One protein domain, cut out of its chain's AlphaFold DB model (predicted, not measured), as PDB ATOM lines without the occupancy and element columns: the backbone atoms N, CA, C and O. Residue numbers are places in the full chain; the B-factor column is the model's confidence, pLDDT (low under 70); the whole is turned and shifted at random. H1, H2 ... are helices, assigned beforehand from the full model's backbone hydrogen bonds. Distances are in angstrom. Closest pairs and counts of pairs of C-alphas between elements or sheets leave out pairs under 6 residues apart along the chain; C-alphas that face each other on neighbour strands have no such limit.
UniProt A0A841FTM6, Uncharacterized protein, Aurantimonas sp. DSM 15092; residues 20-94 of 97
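This is residues 20 to 94 of the 97 residues of an uncharacterized protein of Aurantimonas sp. DSM 15092 (UniProt A0A841FTM6). Two long helices, H1 and H2, lie side by side as a helical hairpin, and a long loop, residues 20 to 43, folds over H1. Residues 66 to 71, of which 70 and 71 belong to H2, stick out at one end. The printed part has 75 residues with two named helices, H1 then H2, and no named strand; the class is all helix. It is compact, with a radius of gyration of the C-alphas of 12.6 A, yet elongated, spanning 39 by 24 by 15 A.

Start at C-alpha 20, (-19.050, -4.108, -49.135), and pass through residues 20 to 43, which hold no named element. Find C-alpha 44 at (-33.236, -16.022, -46.688); there H1, residues 44 to 60, begins and runs 24.2 A. H2, residues 70 to 92, runs 33.0 A to C-alpha 92 at (-39.861, -13.487, -44.733).

Look at Ala 51 and Gly 84, whose C-alphas, 4.1 A apart, are the closest where H1 and H2 touch. The helices run opposite ways at a shallow tilt of 30 degrees. In H1 and H2 every O i to N i+4 pair is within hydrogen-bond range.

The C-alphas of Pro 40 and Glu 67 are the two farthest apart, at 38.9 A. The printed part has no cut, and the link from H1 to H2, 9 residues, is short. Mean pLDDT of the printed part is 94.0, and no printed residue is under 70.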
ATOM      1  N   THR A  20     -18.728  -3.849 -50.542       73.12
ATOM      2  CA  THR A  20     -19.050  -4.108 -49.135       73.12
ATOM      3  C   THR A  20     -18.460  -3.021 -48.242       73.12
ATOM      4  O   THR A  20     -17.382  -3.176 -47.680       73.12
ATOM      5  N   ALA A  21     -19.180  -1.908 -48.102       83.19
ATOM      6  CA  ALA A  21     -18.789  -0.813 -47.219       83.19
ATOM      7  C   ALA A  21     -19.233  -1.104 -45.767       83.19
ATOM      8  O   ALA A  21     -20.439  -1.227 -45.516       83.19
ATOM      9  N   PRO A  22     -18.308  -1.241 -44.800       84.12
ATOM     10  CA  PRO A  22     -18.668  -1.394 -43.392       84.12
ATOM     11  C   PRO A  22     -19.273  -0.096 -42.836       84.12
ATOM     12  O   PRO A  22     -19.156   0.968 -43.442       84.12
ATOM     13  N   TYR A  23     -19.892  -0.161 -41.655       88.19
ATOM     14  CA  TYR A  23     -20.262   1.065 -40.943       88.19
ATOM     15  C   TYR A  23     -18.997   1.846 -40.553       88.19
ATOM     16  O   TYR A  23     -18.097   1.249 -39.956       88.19
ATOM     17  N   PRO A  24     -18.931   3.164 -40.822       83.62
ATOM     18  CA  PRO A  24     -17.715   3.962 -40.632       83.62
ATOM     19  C   PRO A  24     -17.228   3.979 -39.178       83.62
ATOM     20  O   PRO A  24     -16.032   4.044 -38.926       83.62
ATOM     21  N   ASN A  25     -18.148   3.841 -38.221       82.81
ATOM     22  CA  ASN A  25     -17.856   3.883 -36.790       82.81
ATOM     23  C   ASN A  25     -17.779   2.490 -36.133       82.81
ATOM     24  O   ASN A  25     -17.957   2.378 -34.917       82.81
ATOM     25  N   GLY A  26     -17.599   1.427 -36.928       82.50
ATOM     26  CA  GLY A  26     -17.438   0.058 -36.428       82.50
ATOM     27  C   GLY A  26     -18.638  -0.432 -35.614       82.50
ATOM     28  O   GLY A  26     -18.526  -0.658 -34.410       82.50
ATOM     29  N   SER A  27     -19.801  -0.568 -36.259       90.38
ATOM     30  CA  SER A  27     -21.037  -0.997 -35.589       90.38
ATOM     31  C   SER A  27     -20.864  -2.332 -34.844       90.38
ATOM     32  O   SER A  27     -20.301  -3.272 -35.408       90.38
ATOM     33  N   PRO A  28     -21.400  -2.488 -33.615       93.69
ATOM     34  CA  PRO A  28     -21.315  -3.741 -32.858       93.69
ATOM     35  C   PRO A  28     -22.291  -4.824 -33.361       93.69
ATOM     36  O   PRO A  28     -22.443  -5.880 -32.727       93.69
ATOM     37  N   ILE A  29     -23.004  -4.550 -34.457       95.81
ATOM     38  CA  ILE A  29     -23.894  -5.488 -35.134       95.81
ATOM     39  C   ILE A  29     -23.087  -6.259 -36.184       95.81
ATOM     40  O   ILE A  29     -22.723  -5.739 -37.238       95.81
ATOM     41  N   VAL A  30     -22.808  -7.529 -35.893       92.44
ATOM     42  CA  VAL A  30     -21.926  -8.370 -36.713       92.44
ATOM     43  C   VAL A  30     -22.493  -8.569 -38.122       92.44
ATOM     44  O   VAL A  30     -23.647  -8.962 -38.305       92.44
ATOM     45  N   GLY A  31     -21.655  -8.324 -39.133       90.50
ATOM     46  CA  GLY A  31     -22.009  -8.484 -40.546       90.50
ATOM     47  C   GLY A  31     -22.951  -7.405 -41.094       90.50
ATOM     48  O   GLY A  31     -23.378  -7.501 -42.248       90.50
ATOM     49  N   ALA A  32     -23.290  -6.391 -40.293       91.94
ATOM     50  CA  ALA A  32     -23.976  -5.207 -40.785       91.94
ATOM     51  C   ALA A  32     -23.010  -4.375 -41.644       91.94
ATOM     52  O   ALA A  32     -21.848  -4.171 -41.295       91.94
ATOM     53  N   ARG A  33     -23.498  -3.912 -42.792       91.31
ATOM     54  CA  ARG A  33     -22.756  -3.101 -43.765       91.31
ATOM     55  C   ARG A  33     -23.705  -2.073 -44.356       91.31
ATOM     56  O   ARG A  33     -24.892  -2.367 -44.459       91.31
ATOM     57  N   VAL A  34     -23.187  -0.915 -44.742       89.25
ATOM     58  CA  VAL A  34     -23.989   0.173 -45.325       89.25
ATOM     59  C   VAL A  34     -24.186   0.020 -46.834       89.25
ATOM     60  O   VAL A  34     -24.971   0.754 -47.427       89.25
ATOM     61  N   SER A  35     -23.480  -0.918 -47.475       88.88
ATOM     62  CA  SER A  35     -23.662  -1.176 -48.903       88.88
ATOM     63  C   SER A  35     -25.007  -1.828 -49.214       88.88
ATOM     64  O   SER A  35     -25.630  -2.479 -48.368       88.88
ATOM     65  N   ALA A  36     -25.432  -1.674 -50.468       89.62
ATOM     66  CA  ALA A  36     -26.651  -2.279 -50.977       89.62
ATOM     67  C   ALA A  36     -26.694  -3.796 -50.710       89.62
ATOM     68  O   ALA A  36     -25.683  -4.503 -50.730       89.62
ATOM     69  N   ASN A  37     -27.896  -4.312 -50.453       91.81
ATOM     70  CA  ASN A  37     -28.099  -5.744 -50.280       91.81
ATOM     71  C   ASN A  37     -28.129  -6.439 -51.648       91.81
ATOM     72  O   ASN A  37     -29.142  -6.394 -52.336       91.81
ATOM     73  N   GLU A  38     -27.028  -7.090 -52.011       92.12
ATOM     74  CA  GLU A  38     -26.854  -7.765 -53.309       92.12
ATOM     75  C   GLU A  38     -27.568  -9.121 -53.408       92.12
ATOM     76  O   GLU A  38     -27.649  -9.711 -54.482       92.12
ATOM     77  N   ASN A  39     -28.081  -9.645 -52.292       93.56
ATOM     78  CA  ASN A  39     -28.781 -10.924 -52.302       93.56
ATOM     79  C   ASN A  39     -30.115 -10.815 -53.069       93.56
ATOM     80  O   ASN A  39     -30.760  -9.765 -53.028       93.56
ATOM     81  N   PRO A  40     -30.611 -11.902 -53.687       94.00
ATOM     82  CA  PRO A  40     -31.917 -11.893 -54.343       94.00
ATOM     83  C   PRO A  40     -33.037 -11.506 -53.369       94.00
ATOM     84  O   PRO A  40     -33.163 -12.114 -52.300       94.00
ATOM     85  N   ARG A  41     -33.863 -10.513 -53.721       90.94
ATOM     86  CA  ARG A  41     -34.963 -10.037 -52.864       90.94
ATOM     87  C   ARG A  41     -35.882 -11.200 -52.464       90.94
ATOM     88  O   ARG A  41     -36.238 -12.031 -53.290       90.94
ATOM     89  N   GLY A  42     -36.243 -11.267 -51.182       88.88
ATOM     90  CA  GLY A  42     -37.085 -12.336 -50.622       88.88
ATOM     91  C   GLY A  42     -36.347 -13.639 -50.276       88.88
ATOM     92  O   GLY A  42     -36.901 -14.477 -49.560       88.88
ATOM     93  N   SER A  43     -35.088 -13.811 -50.696       96.25
ATOM     94  CA  SER A  43     -34.259 -14.933 -50.233       96.25
ATOM     95  C   SER A  43     -33.977 -14.846 -48.726       96.25
ATOM     96  O   SER A  43     -34.011 -13.769 -48.126       96.25
ATOM     97  N   ASP A  44     -33.671 -15.984 -48.094       97.56
ATOM     98  CA  ASP A  44     -33.236 -16.022 -46.688       97.56
ATOM     99  C   ASP A  44     -31.995 -15.138 -46.468       97.56
ATOM    100  O   ASP A  44     -31.984 -14.301 -45.564       97.56
ATOM    101  N   ALA A  45     -31.008 -15.232 -47.364       96.56
ATOM    102  CA  ALA A  45     -29.799 -14.413 -47.328       96.56
ATOM    103  C   ALA A  45     -30.113 -12.910 -47.402       96.56
ATOM    104  O   ALA A  45     -29.572 -12.122 -46.620       96.56
ATOM    105  N   PHE A  46     -31.045 -12.510 -48.276       96.25
ATOM    106  CA  PHE A  46     -31.514 -11.129 -48.340       96.25
ATOM    107  C   PHE A  46     -32.156 -10.697 -47.031       96.25
ATOM    108  O   PHE A  46     -31.775  -9.656 -46.500       96.25
ATOM    109  N   CYS A  47     -33.070 -11.492 -46.472       97.62
ATOM    110  CA  CYS A  47     -33.750 -11.133 -45.232       97.62
ATOM    111  C   CYS A  47     -32.798 -11.068 -44.034       97.62
ATOM    112  O   CYS A  47     -32.932 -10.165 -43.209       97.62
ATOM    113  N   ARG A  48     -31.798 -11.956 -43.942       97.50
ATOM    114  CA  ARG A  48     -30.754 -11.871 -42.905       97.50
ATOM    115  C   ARG A  48     -29.936 -10.599 -43.042       97.50
ATOM    116  O   ARG A  48     -29.660  -9.927 -42.051       97.50
ATOM    117  N   GLN A  49     -29.552 -10.254 -44.265       96.12
ATOM    118  CA  GLN A  49     -28.773  -9.049 -44.502       96.12
ATOM    119  C   GLN A  49     -29.596  -7.773 -44.276       96.12
ATOM    120  O   GLN A  49     -29.073  -6.798 -43.741       96.12
ATOM    121  N   TYR A  50     -30.882  -7.788 -44.623       96.12
ATOM    122  CA  TYR A  50     -31.829  -6.719 -44.317       96.12
ATOM    123  C   TYR A  50     -31.968  -6.527 -42.802       96.12
ATOM    124  O   TYR A  50     -31.800  -5.417 -42.314       96.12
ATOM    125  N   ALA A  51     -32.136  -7.613 -42.044       97.62
ATOM    126  CA  ALA A  51     -32.203  -7.583 -40.584       97.62
ATOM    127  C   ALA A  51     -30.948  -6.982 -39.934       97.62
ATOM    128  O   ALA A  51     -31.053  -6.127 -39.055       97.62
ATOM    129  N   ARG A  52     -29.754  -7.377 -40.398       96.75
ATOM    130  CA  ARG A  52     -28.479  -6.809 -39.924       96.75
ATOM    131  C   ARG A  52     -28.375  -5.317 -40.216       96.75
ATOM    132  O   ARG A  52     -27.929  -4.575 -39.352       96.75
ATOM    133  N   GLN A  53     -28.795  -4.876 -41.401       95.56
ATOM    134  CA  GLN A  53     -28.816  -3.454 -41.759       95.56
ATOM    135  C   GLN A  53     -29.832  -2.665 -40.936       95.56
ATOM    136  O   GLN A  53     -29.517  -1.580 -40.461       95.56
ATOM    137  N   THR A  54     -31.025  -3.216 -40.698       96.81
ATOM    138  CA  THR A  54     -32.008  -2.597 -39.802       96.81
ATOM    139  C   THR A  54     -31.436  -2.433 -38.397       96.81
ATOM    140  O   THR A  54     -31.531  -1.345 -37.834       96.81
ATOM    141  N   ALA A  55     -30.807  -3.474 -37.848       97.81
ATOM    142  CA  ALA A  55     -30.159  -3.406 -36.542       97.81
ATOM    143  C   ALA A  55     -28.986  -2.407 -36.534       97.81
ATOM    144  O   ALA A  55     -28.904  -1.572 -35.639       97.81
ATOM    145  N   GLY A  56     -28.117  -2.435 -37.548       96.38
ATOM    146  CA  GLY A  56     -27.008  -1.490 -37.689       96.38
ATOM    147  C   GLY A  56     -27.496  -0.043 -37.699       96.38
ATOM    148  O   GLY A  56     -27.126   0.733 -36.827       96.38
ATOM    149  N   ASN A  57     -28.421   0.297 -38.598       95.06
ATOM    150  CA  ASN A  57     -29.010   1.639 -38.687       95.06
ATOM    151  C   ASN A  57     -29.700   2.045 -37.381       95.06
ATOM    152  O   ASN A  57     -29.577   3.177 -36.924       95.06
ATOM    153  N   SER A  58     -30.419   1.110 -36.763       96.62
ATOM    154  CA  SER A  58     -31.119   1.332 -35.502       96.62
ATOM    155  C   SER A  58     -30.172   1.708 -34.361       96.62
ATOM    156  O   SER A  58     -30.494   2.609 -33.582       96.62
ATOM    157  N   TYR A  59     -29.028   1.031 -34.271       96.81
ATOM    158  CA  TYR A  59     -28.002   1.314 -33.277       96.81
ATOM    159  C   TYR A  59     -27.284   2.631 -33.579       96.81
ATOM    160  O   TYR A  59     -27.218   3.506 -32.721       96.81
ATOM    161  N   GLU A  60     -26.781   2.787 -34.807       95.00
ATOM    162  CA  GLU A  60     -25.968   3.940 -35.200       95.00
ATOM    163  C   GLU A  60     -26.731   5.262 -35.114       95.00
ATOM    164  O   GLU A  60     -26.156   6.262 -34.707       95.00
ATOM    165  N   ASN A  61     -28.033   5.266 -35.415       94.38
ATOM    166  CA  ASN A  61     -28.857   6.476 -35.349       94.38
ATOM    167  C   ASN A  61     -29.251   6.882 -33.919       94.38
ATOM    168  O   ASN A  61     -29.900   7.910 -33.742       94.38
ATOM    169  N   ARG A  62     -28.959   6.053 -32.909       93.94
ATOM    170  CA  ARG A  62     -29.392   6.267 -31.518       93.94
ATOM    171  C   ARG A  62     -28.250   6.403 -30.524       93.94
ATOM    172  O   ARG A  62     -28.541   6.621 -29.355       93.94
ATOM    173  N   ILE A  63     -27.007   6.213 -30.958       95.31
ATOM    174  CA  ILE A  63     -25.842   6.277 -30.081       95.31
ATOM    175  C   ILE A  63     -24.999   7.498 -30.401       95.31
ATOM    176  O   ILE A  63     -24.516   7.640 -31.524       95.31
ATOM    177  N   ASP A  64     -24.717   8.282 -29.368       92.88
ATOM    178  CA  ASP A  64     -23.602   9.215 -29.344       92.88
ATOM    179  C   ASP A  64     -22.402   8.552 -28.652       92.88
ATOM    180  O   ASP A  64     -22.420   8.202 -27.474       92.88
ATOM    181  N   ARG A  65     -21.308   8.349 -29.388       89.19
ATOM    182  CA  ARG A  65     -20.114   7.677 -28.851       89.19
ATOM    183  C   ARG A  65     -19.255   8.571 -27.951       89.19
ATOM    184  O   ARG A  65     -18.381   8.032 -27.269       89.19
ATOM    185  N   GLY A  66     -19.446   9.884 -27.976       90.94
ATOM    186  CA  GLY A  66     -18.808  10.819 -27.055       90.94
ATOM    187  C   GLY A  66     -19.548  10.910 -25.721       90.94
ATOM    188  O   GLY A  66     -18.906  11.096 -24.691       90.94
ATOM    189  N   GLU A  67     -20.867  10.711 -25.735       93.25
ATOM    190  CA  GLU A  67     -21.732  10.975 -24.577       93.25
ATOM    191  C   GLU A  67     -22.293   9.704 -23.921       93.25
ATOM    192  O   GLU A  67     -22.338   9.596 -22.693       93.25
ATOM    193  N   ASP A  68     -22.681   8.697 -24.708       94.69
ATOM    194  CA  ASP A  68     -23.344   7.514 -24.168       94.69
ATOM    195  C   ASP A  68     -22.360   6.585 -23.467       94.69
ATOM    196  O   ASP A  68     -21.411   6.074 -24.068       94.69
ATOM    197  N   GLY A  69     -22.639   6.265 -22.207       94.50
ATOM    198  CA  GLY A  69     -21.896   5.257 -21.456       94.50
ATOM    199  C   GLY A  69     -22.145   3.822 -21.940       94.50
ATOM    200  O   GLY A  69     -23.056   3.530 -22.720       94.50
ATOM    201  N   PHE A  70     -21.357   2.882 -21.407       94.06
ATOM    202  CA  PHE A  70     -21.455   1.452 -21.731       94.06
ATOM    203  C   PHE A  70     -22.881   0.892 -21.601       94.06
ATOM    204  O   PHE A  70     -23.340   0.175 -22.486       94.06
ATOM    205  N   GLY A  71     -23.597   1.241 -20.525       95.69
ATOM    206  CA  GLY A  71     -24.948   0.732 -20.272       95.69
ATOM    207  C   GLY A  71     -25.954   1.131 -21.355       95.69
ATOM    208  O   GLY A  71     -26.694   0.282 -21.849       95.69
ATOM    209  N   VAL A  72     -25.932   2.398 -21.784       96.69
ATOM    210  CA  VAL A  72     -26.799   2.897 -22.864       96.69
ATOM    211  C   VAL A  72     -26.474   2.179 -24.172       96.69
ATOM    212  O   VAL A  72     -27.374   1.655 -24.825       96.69
ATOM    213  N   ARG A  73     -25.186   2.039 -24.504       95.75
ATOM    214  CA  ARG A  73     -24.743   1.296 -25.694       95.75
ATOM    215  C   ARG A  73     -25.205  -0.159 -25.674       95.75
ATOM    216  O   ARG A  73     -25.717  -0.650 -26.677       95.75
ATOM    217  N   ALA A  74     -25.075  -0.849 -24.542       96.56
ATOM    218  CA  ALA A  74     -25.504  -2.237 -24.407       96.56
ATOM    219  C   ALA A  74     -27.025  -2.389 -24.591       96.56
ATOM    220  O   ALA A  74     -27.474  -3.248 -25.354       96.56
ATOM    221  N   LEU A  75     -27.818  -1.520 -23.956       97.56
ATOM    222  CA  LEU A  75     -29.278  -1.530 -24.078       97.56
ATOM    223  C   LEU A  75     -29.740  -1.196 -25.499       97.56
ATOM    224  O   LEU A  75     -30.601  -1.883 -26.051       97.56
ATOM    225  N   THR A  76     -29.153  -0.175 -26.120       97.81
ATOM    226  CA  THR A  76     -29.468   0.201 -27.502       97.81
ATOM    227  C   THR A  76     -29.079  -0.904 -28.476       97.81
ATOM    228  O   THR A  76     -29.845  -1.194 -29.393       97.81
ATOM    229  N   ARG A  77     -27.949  -1.590 -28.253       97.38
ATOM    230  CA  ARG A  77     -27.555  -2.763 -29.046       97.38
ATOM    231  C   ARG A  77     -28.595  -3.871 -28.961       97.38
ATOM    232  O   ARG A  77     -28.983  -4.398 -29.999       97.38
ATOM    233  N   GLN A  78     -29.070  -4.203 -27.762       98.19
ATOM    234  CA  GLN A  78     -30.087  -5.242 -27.604       98.19
ATOM    235  C   GLN A  78     -31.383  -4.871 -28.336       98.19
ATOM    236  O   GLN A  78     -31.871  -5.643 -29.157       98.19
ATOM    237  N   ARG A  79     -31.876  -3.642 -28.136       97.88
ATOM    238  CA  ARG A  79     -33.072  -3.138 -28.834       97.88
ATOM    239  C   ARG A  79     -32.908  -3.157 -30.354       97.88
ATOM    240  O   ARG A  79     -33.854  -3.465 -31.076       97.88
ATOM    241  N   ALA A  80     -31.722  -2.821 -30.850       98.25
ATOM    242  CA  ALA A  80     -31.417  -2.853 -32.272       98.25
ATOM    243  C   ALA A  80     -31.462  -4.281 -32.839       98.25
ATOM    244  O   ALA A  80     -32.014  -4.487 -33.920       98.25
ATOM    245  N   LEU A  81     -30.944  -5.273 -32.104       98.25
ATOM    246  CA  LEU A  81     -31.028  -6.685 -32.490       98.25
ATOM    247  C   LEU A  81     -32.482  -7.170 -32.547       98.25
ATOM    248  O   LEU A  81     -32.871  -7.791 -33.534       98.25
ATOM    249  N   ASP A  82     -33.302  -6.809 -31.558       98.38
ATOM    250  CA  ASP A  82     -34.726  -7.168 -31.534       98.38
ATOM    251  C   ASP A  82     -35.484  -6.562 -32.731       98.38
ATOM    252  O   ASP A  82     -36.327  -7.212 -33.357       98.38
ATOM    253  N   GLN A  83     -35.151  -5.320 -33.099       98.12
ATOM    254  CA  GLN A  83     -35.692  -4.661 -34.291       98.12
ATOM    255  C   GLN A  83     -35.234  -5.336 -35.588       98.12
ATOM    256  O   GLN A  83     -36.042  -5.487 -36.509       98.12
ATOM    257  N   GLY A  84     -33.972  -5.765 -35.662       97.81
ATOM    258  CA  GLY A  84     -33.451  -6.555 -36.774       97.81
ATOM    259  C   GLY A  84     -34.203  -7.877 -36.929       97.81
ATOM    260  O   GLY A  84     -34.652  -8.203 -38.023       97.81
ATOM    261  N   GLU A  85     -34.436  -8.596 -35.835       98.25
ATOM    262  CA  GLU A  85     -35.195  -9.848 -35.840       98.25
ATOM    263  C   GLU A  85     -36.658  -9.628 -36.265       98.25
ATOM    264  O   GLU A  85     -37.207 -10.354 -37.097       98.25
ATOM    265  N   ALA A  86     -37.297  -8.560 -35.781       97.81
ATOM    266  CA  ALA A  86     -38.621  -8.181 -36.264       97.81
ATOM    267  C   ALA A  86     -38.621  -7.877 -37.774       97.81
ATOM    268  O   ALA A  86     -39.559  -8.260 -38.476       97.81
ATOM    269  N   ALA A  87     -37.576  -7.223 -38.288       97.56
ATOM    270  CA  ALA A  87     -37.413  -6.943 -39.712       97.56
ATOM    271  C   ALA A  87     -37.174  -8.213 -40.540       97.56
ATOM    272  O   ALA A  87     -37.756  -8.345 -41.616       97.56
ATOM    273  N   TYR A  88     -36.410  -9.178 -40.020       97.75
ATOM    274  CA  TYR A  88     -36.259 -10.499 -40.629       97.75
ATOM    275  C   TYR A  88     -37.626 -11.164 -40.821       97.75
ATOM    276  O   TYR A  88     -37.978 -11.549 -41.938       97.75
ATOM    277  N   ARG A  89     -38.438 -11.222 -39.755       97.56
ATOM    278  CA  ARG A  89     -39.788 -11.806 -39.804       97.56
ATOM    279  C   ARG A  89     -40.692 -11.104 -40.815       97.56
ATOM    280  O   ARG A  89     -41.382 -11.773 -41.579       97.56
ATOM    281  N   ARG A  90     -40.675  -9.766 -40.860       96.75
ATOM    282  CA  ARG A  90     -41.434  -9.002 -41.867       96.75
ATOM    283  C   ARG A  90     -40.962  -9.311 -43.288       96.75
ATOM    284  O   ARG A  90     -41.796  -9.568 -44.150       96.75
ATOM    285  N   CYS A  91     -39.651  -9.389 -43.504       97.00
ATOM    286  CA  CYS A  91     -39.074  -9.717 -44.803       97.00
ATOM    287  C   CYS A  91     -39.461 -11.115 -45.290       97.00
ATOM    288  O   CYS A  91     -39.874 -11.275 -46.436       97.00
ATOM    289  N   ARG A  92     -39.409 -12.124 -44.410       96.88
ATOM    290  CA  ARG A  92     -39.861 -13.487 -44.733       96.88
ATOM    291  C   ARG A  92     -41.358 -13.559 -45.036       96.88
ATOM    292  O   ARG A  92     -41.768 -14.428 -45.794       96.88
ATOM    293  N   ALA A  93     -42.146 -12.635 -44.492       95.81
ATOM    294  CA  ALA A  93     -43.564 -12.470 -44.799       95.81
ATOM    295  C   ALA A  93     -43.834 -11.596 -46.043       95.81
ATOM    296  O   ALA A  93     -44.988 -11.276 -46.305       95.81
ATOM    297  N   GLY A  94     -42.801 -11.167 -46.779       93.88
ATOM    298  CA  GLY A  94     -42.950 -10.327 -47.972       93.88
ATOM    299  C   GLY A  94     -43.272  -8.854 -47.696       93.88
ATOM    300  O   GLY A  94     -43.658  -8.152 -48.620       93.88
TER     301      GLY A  94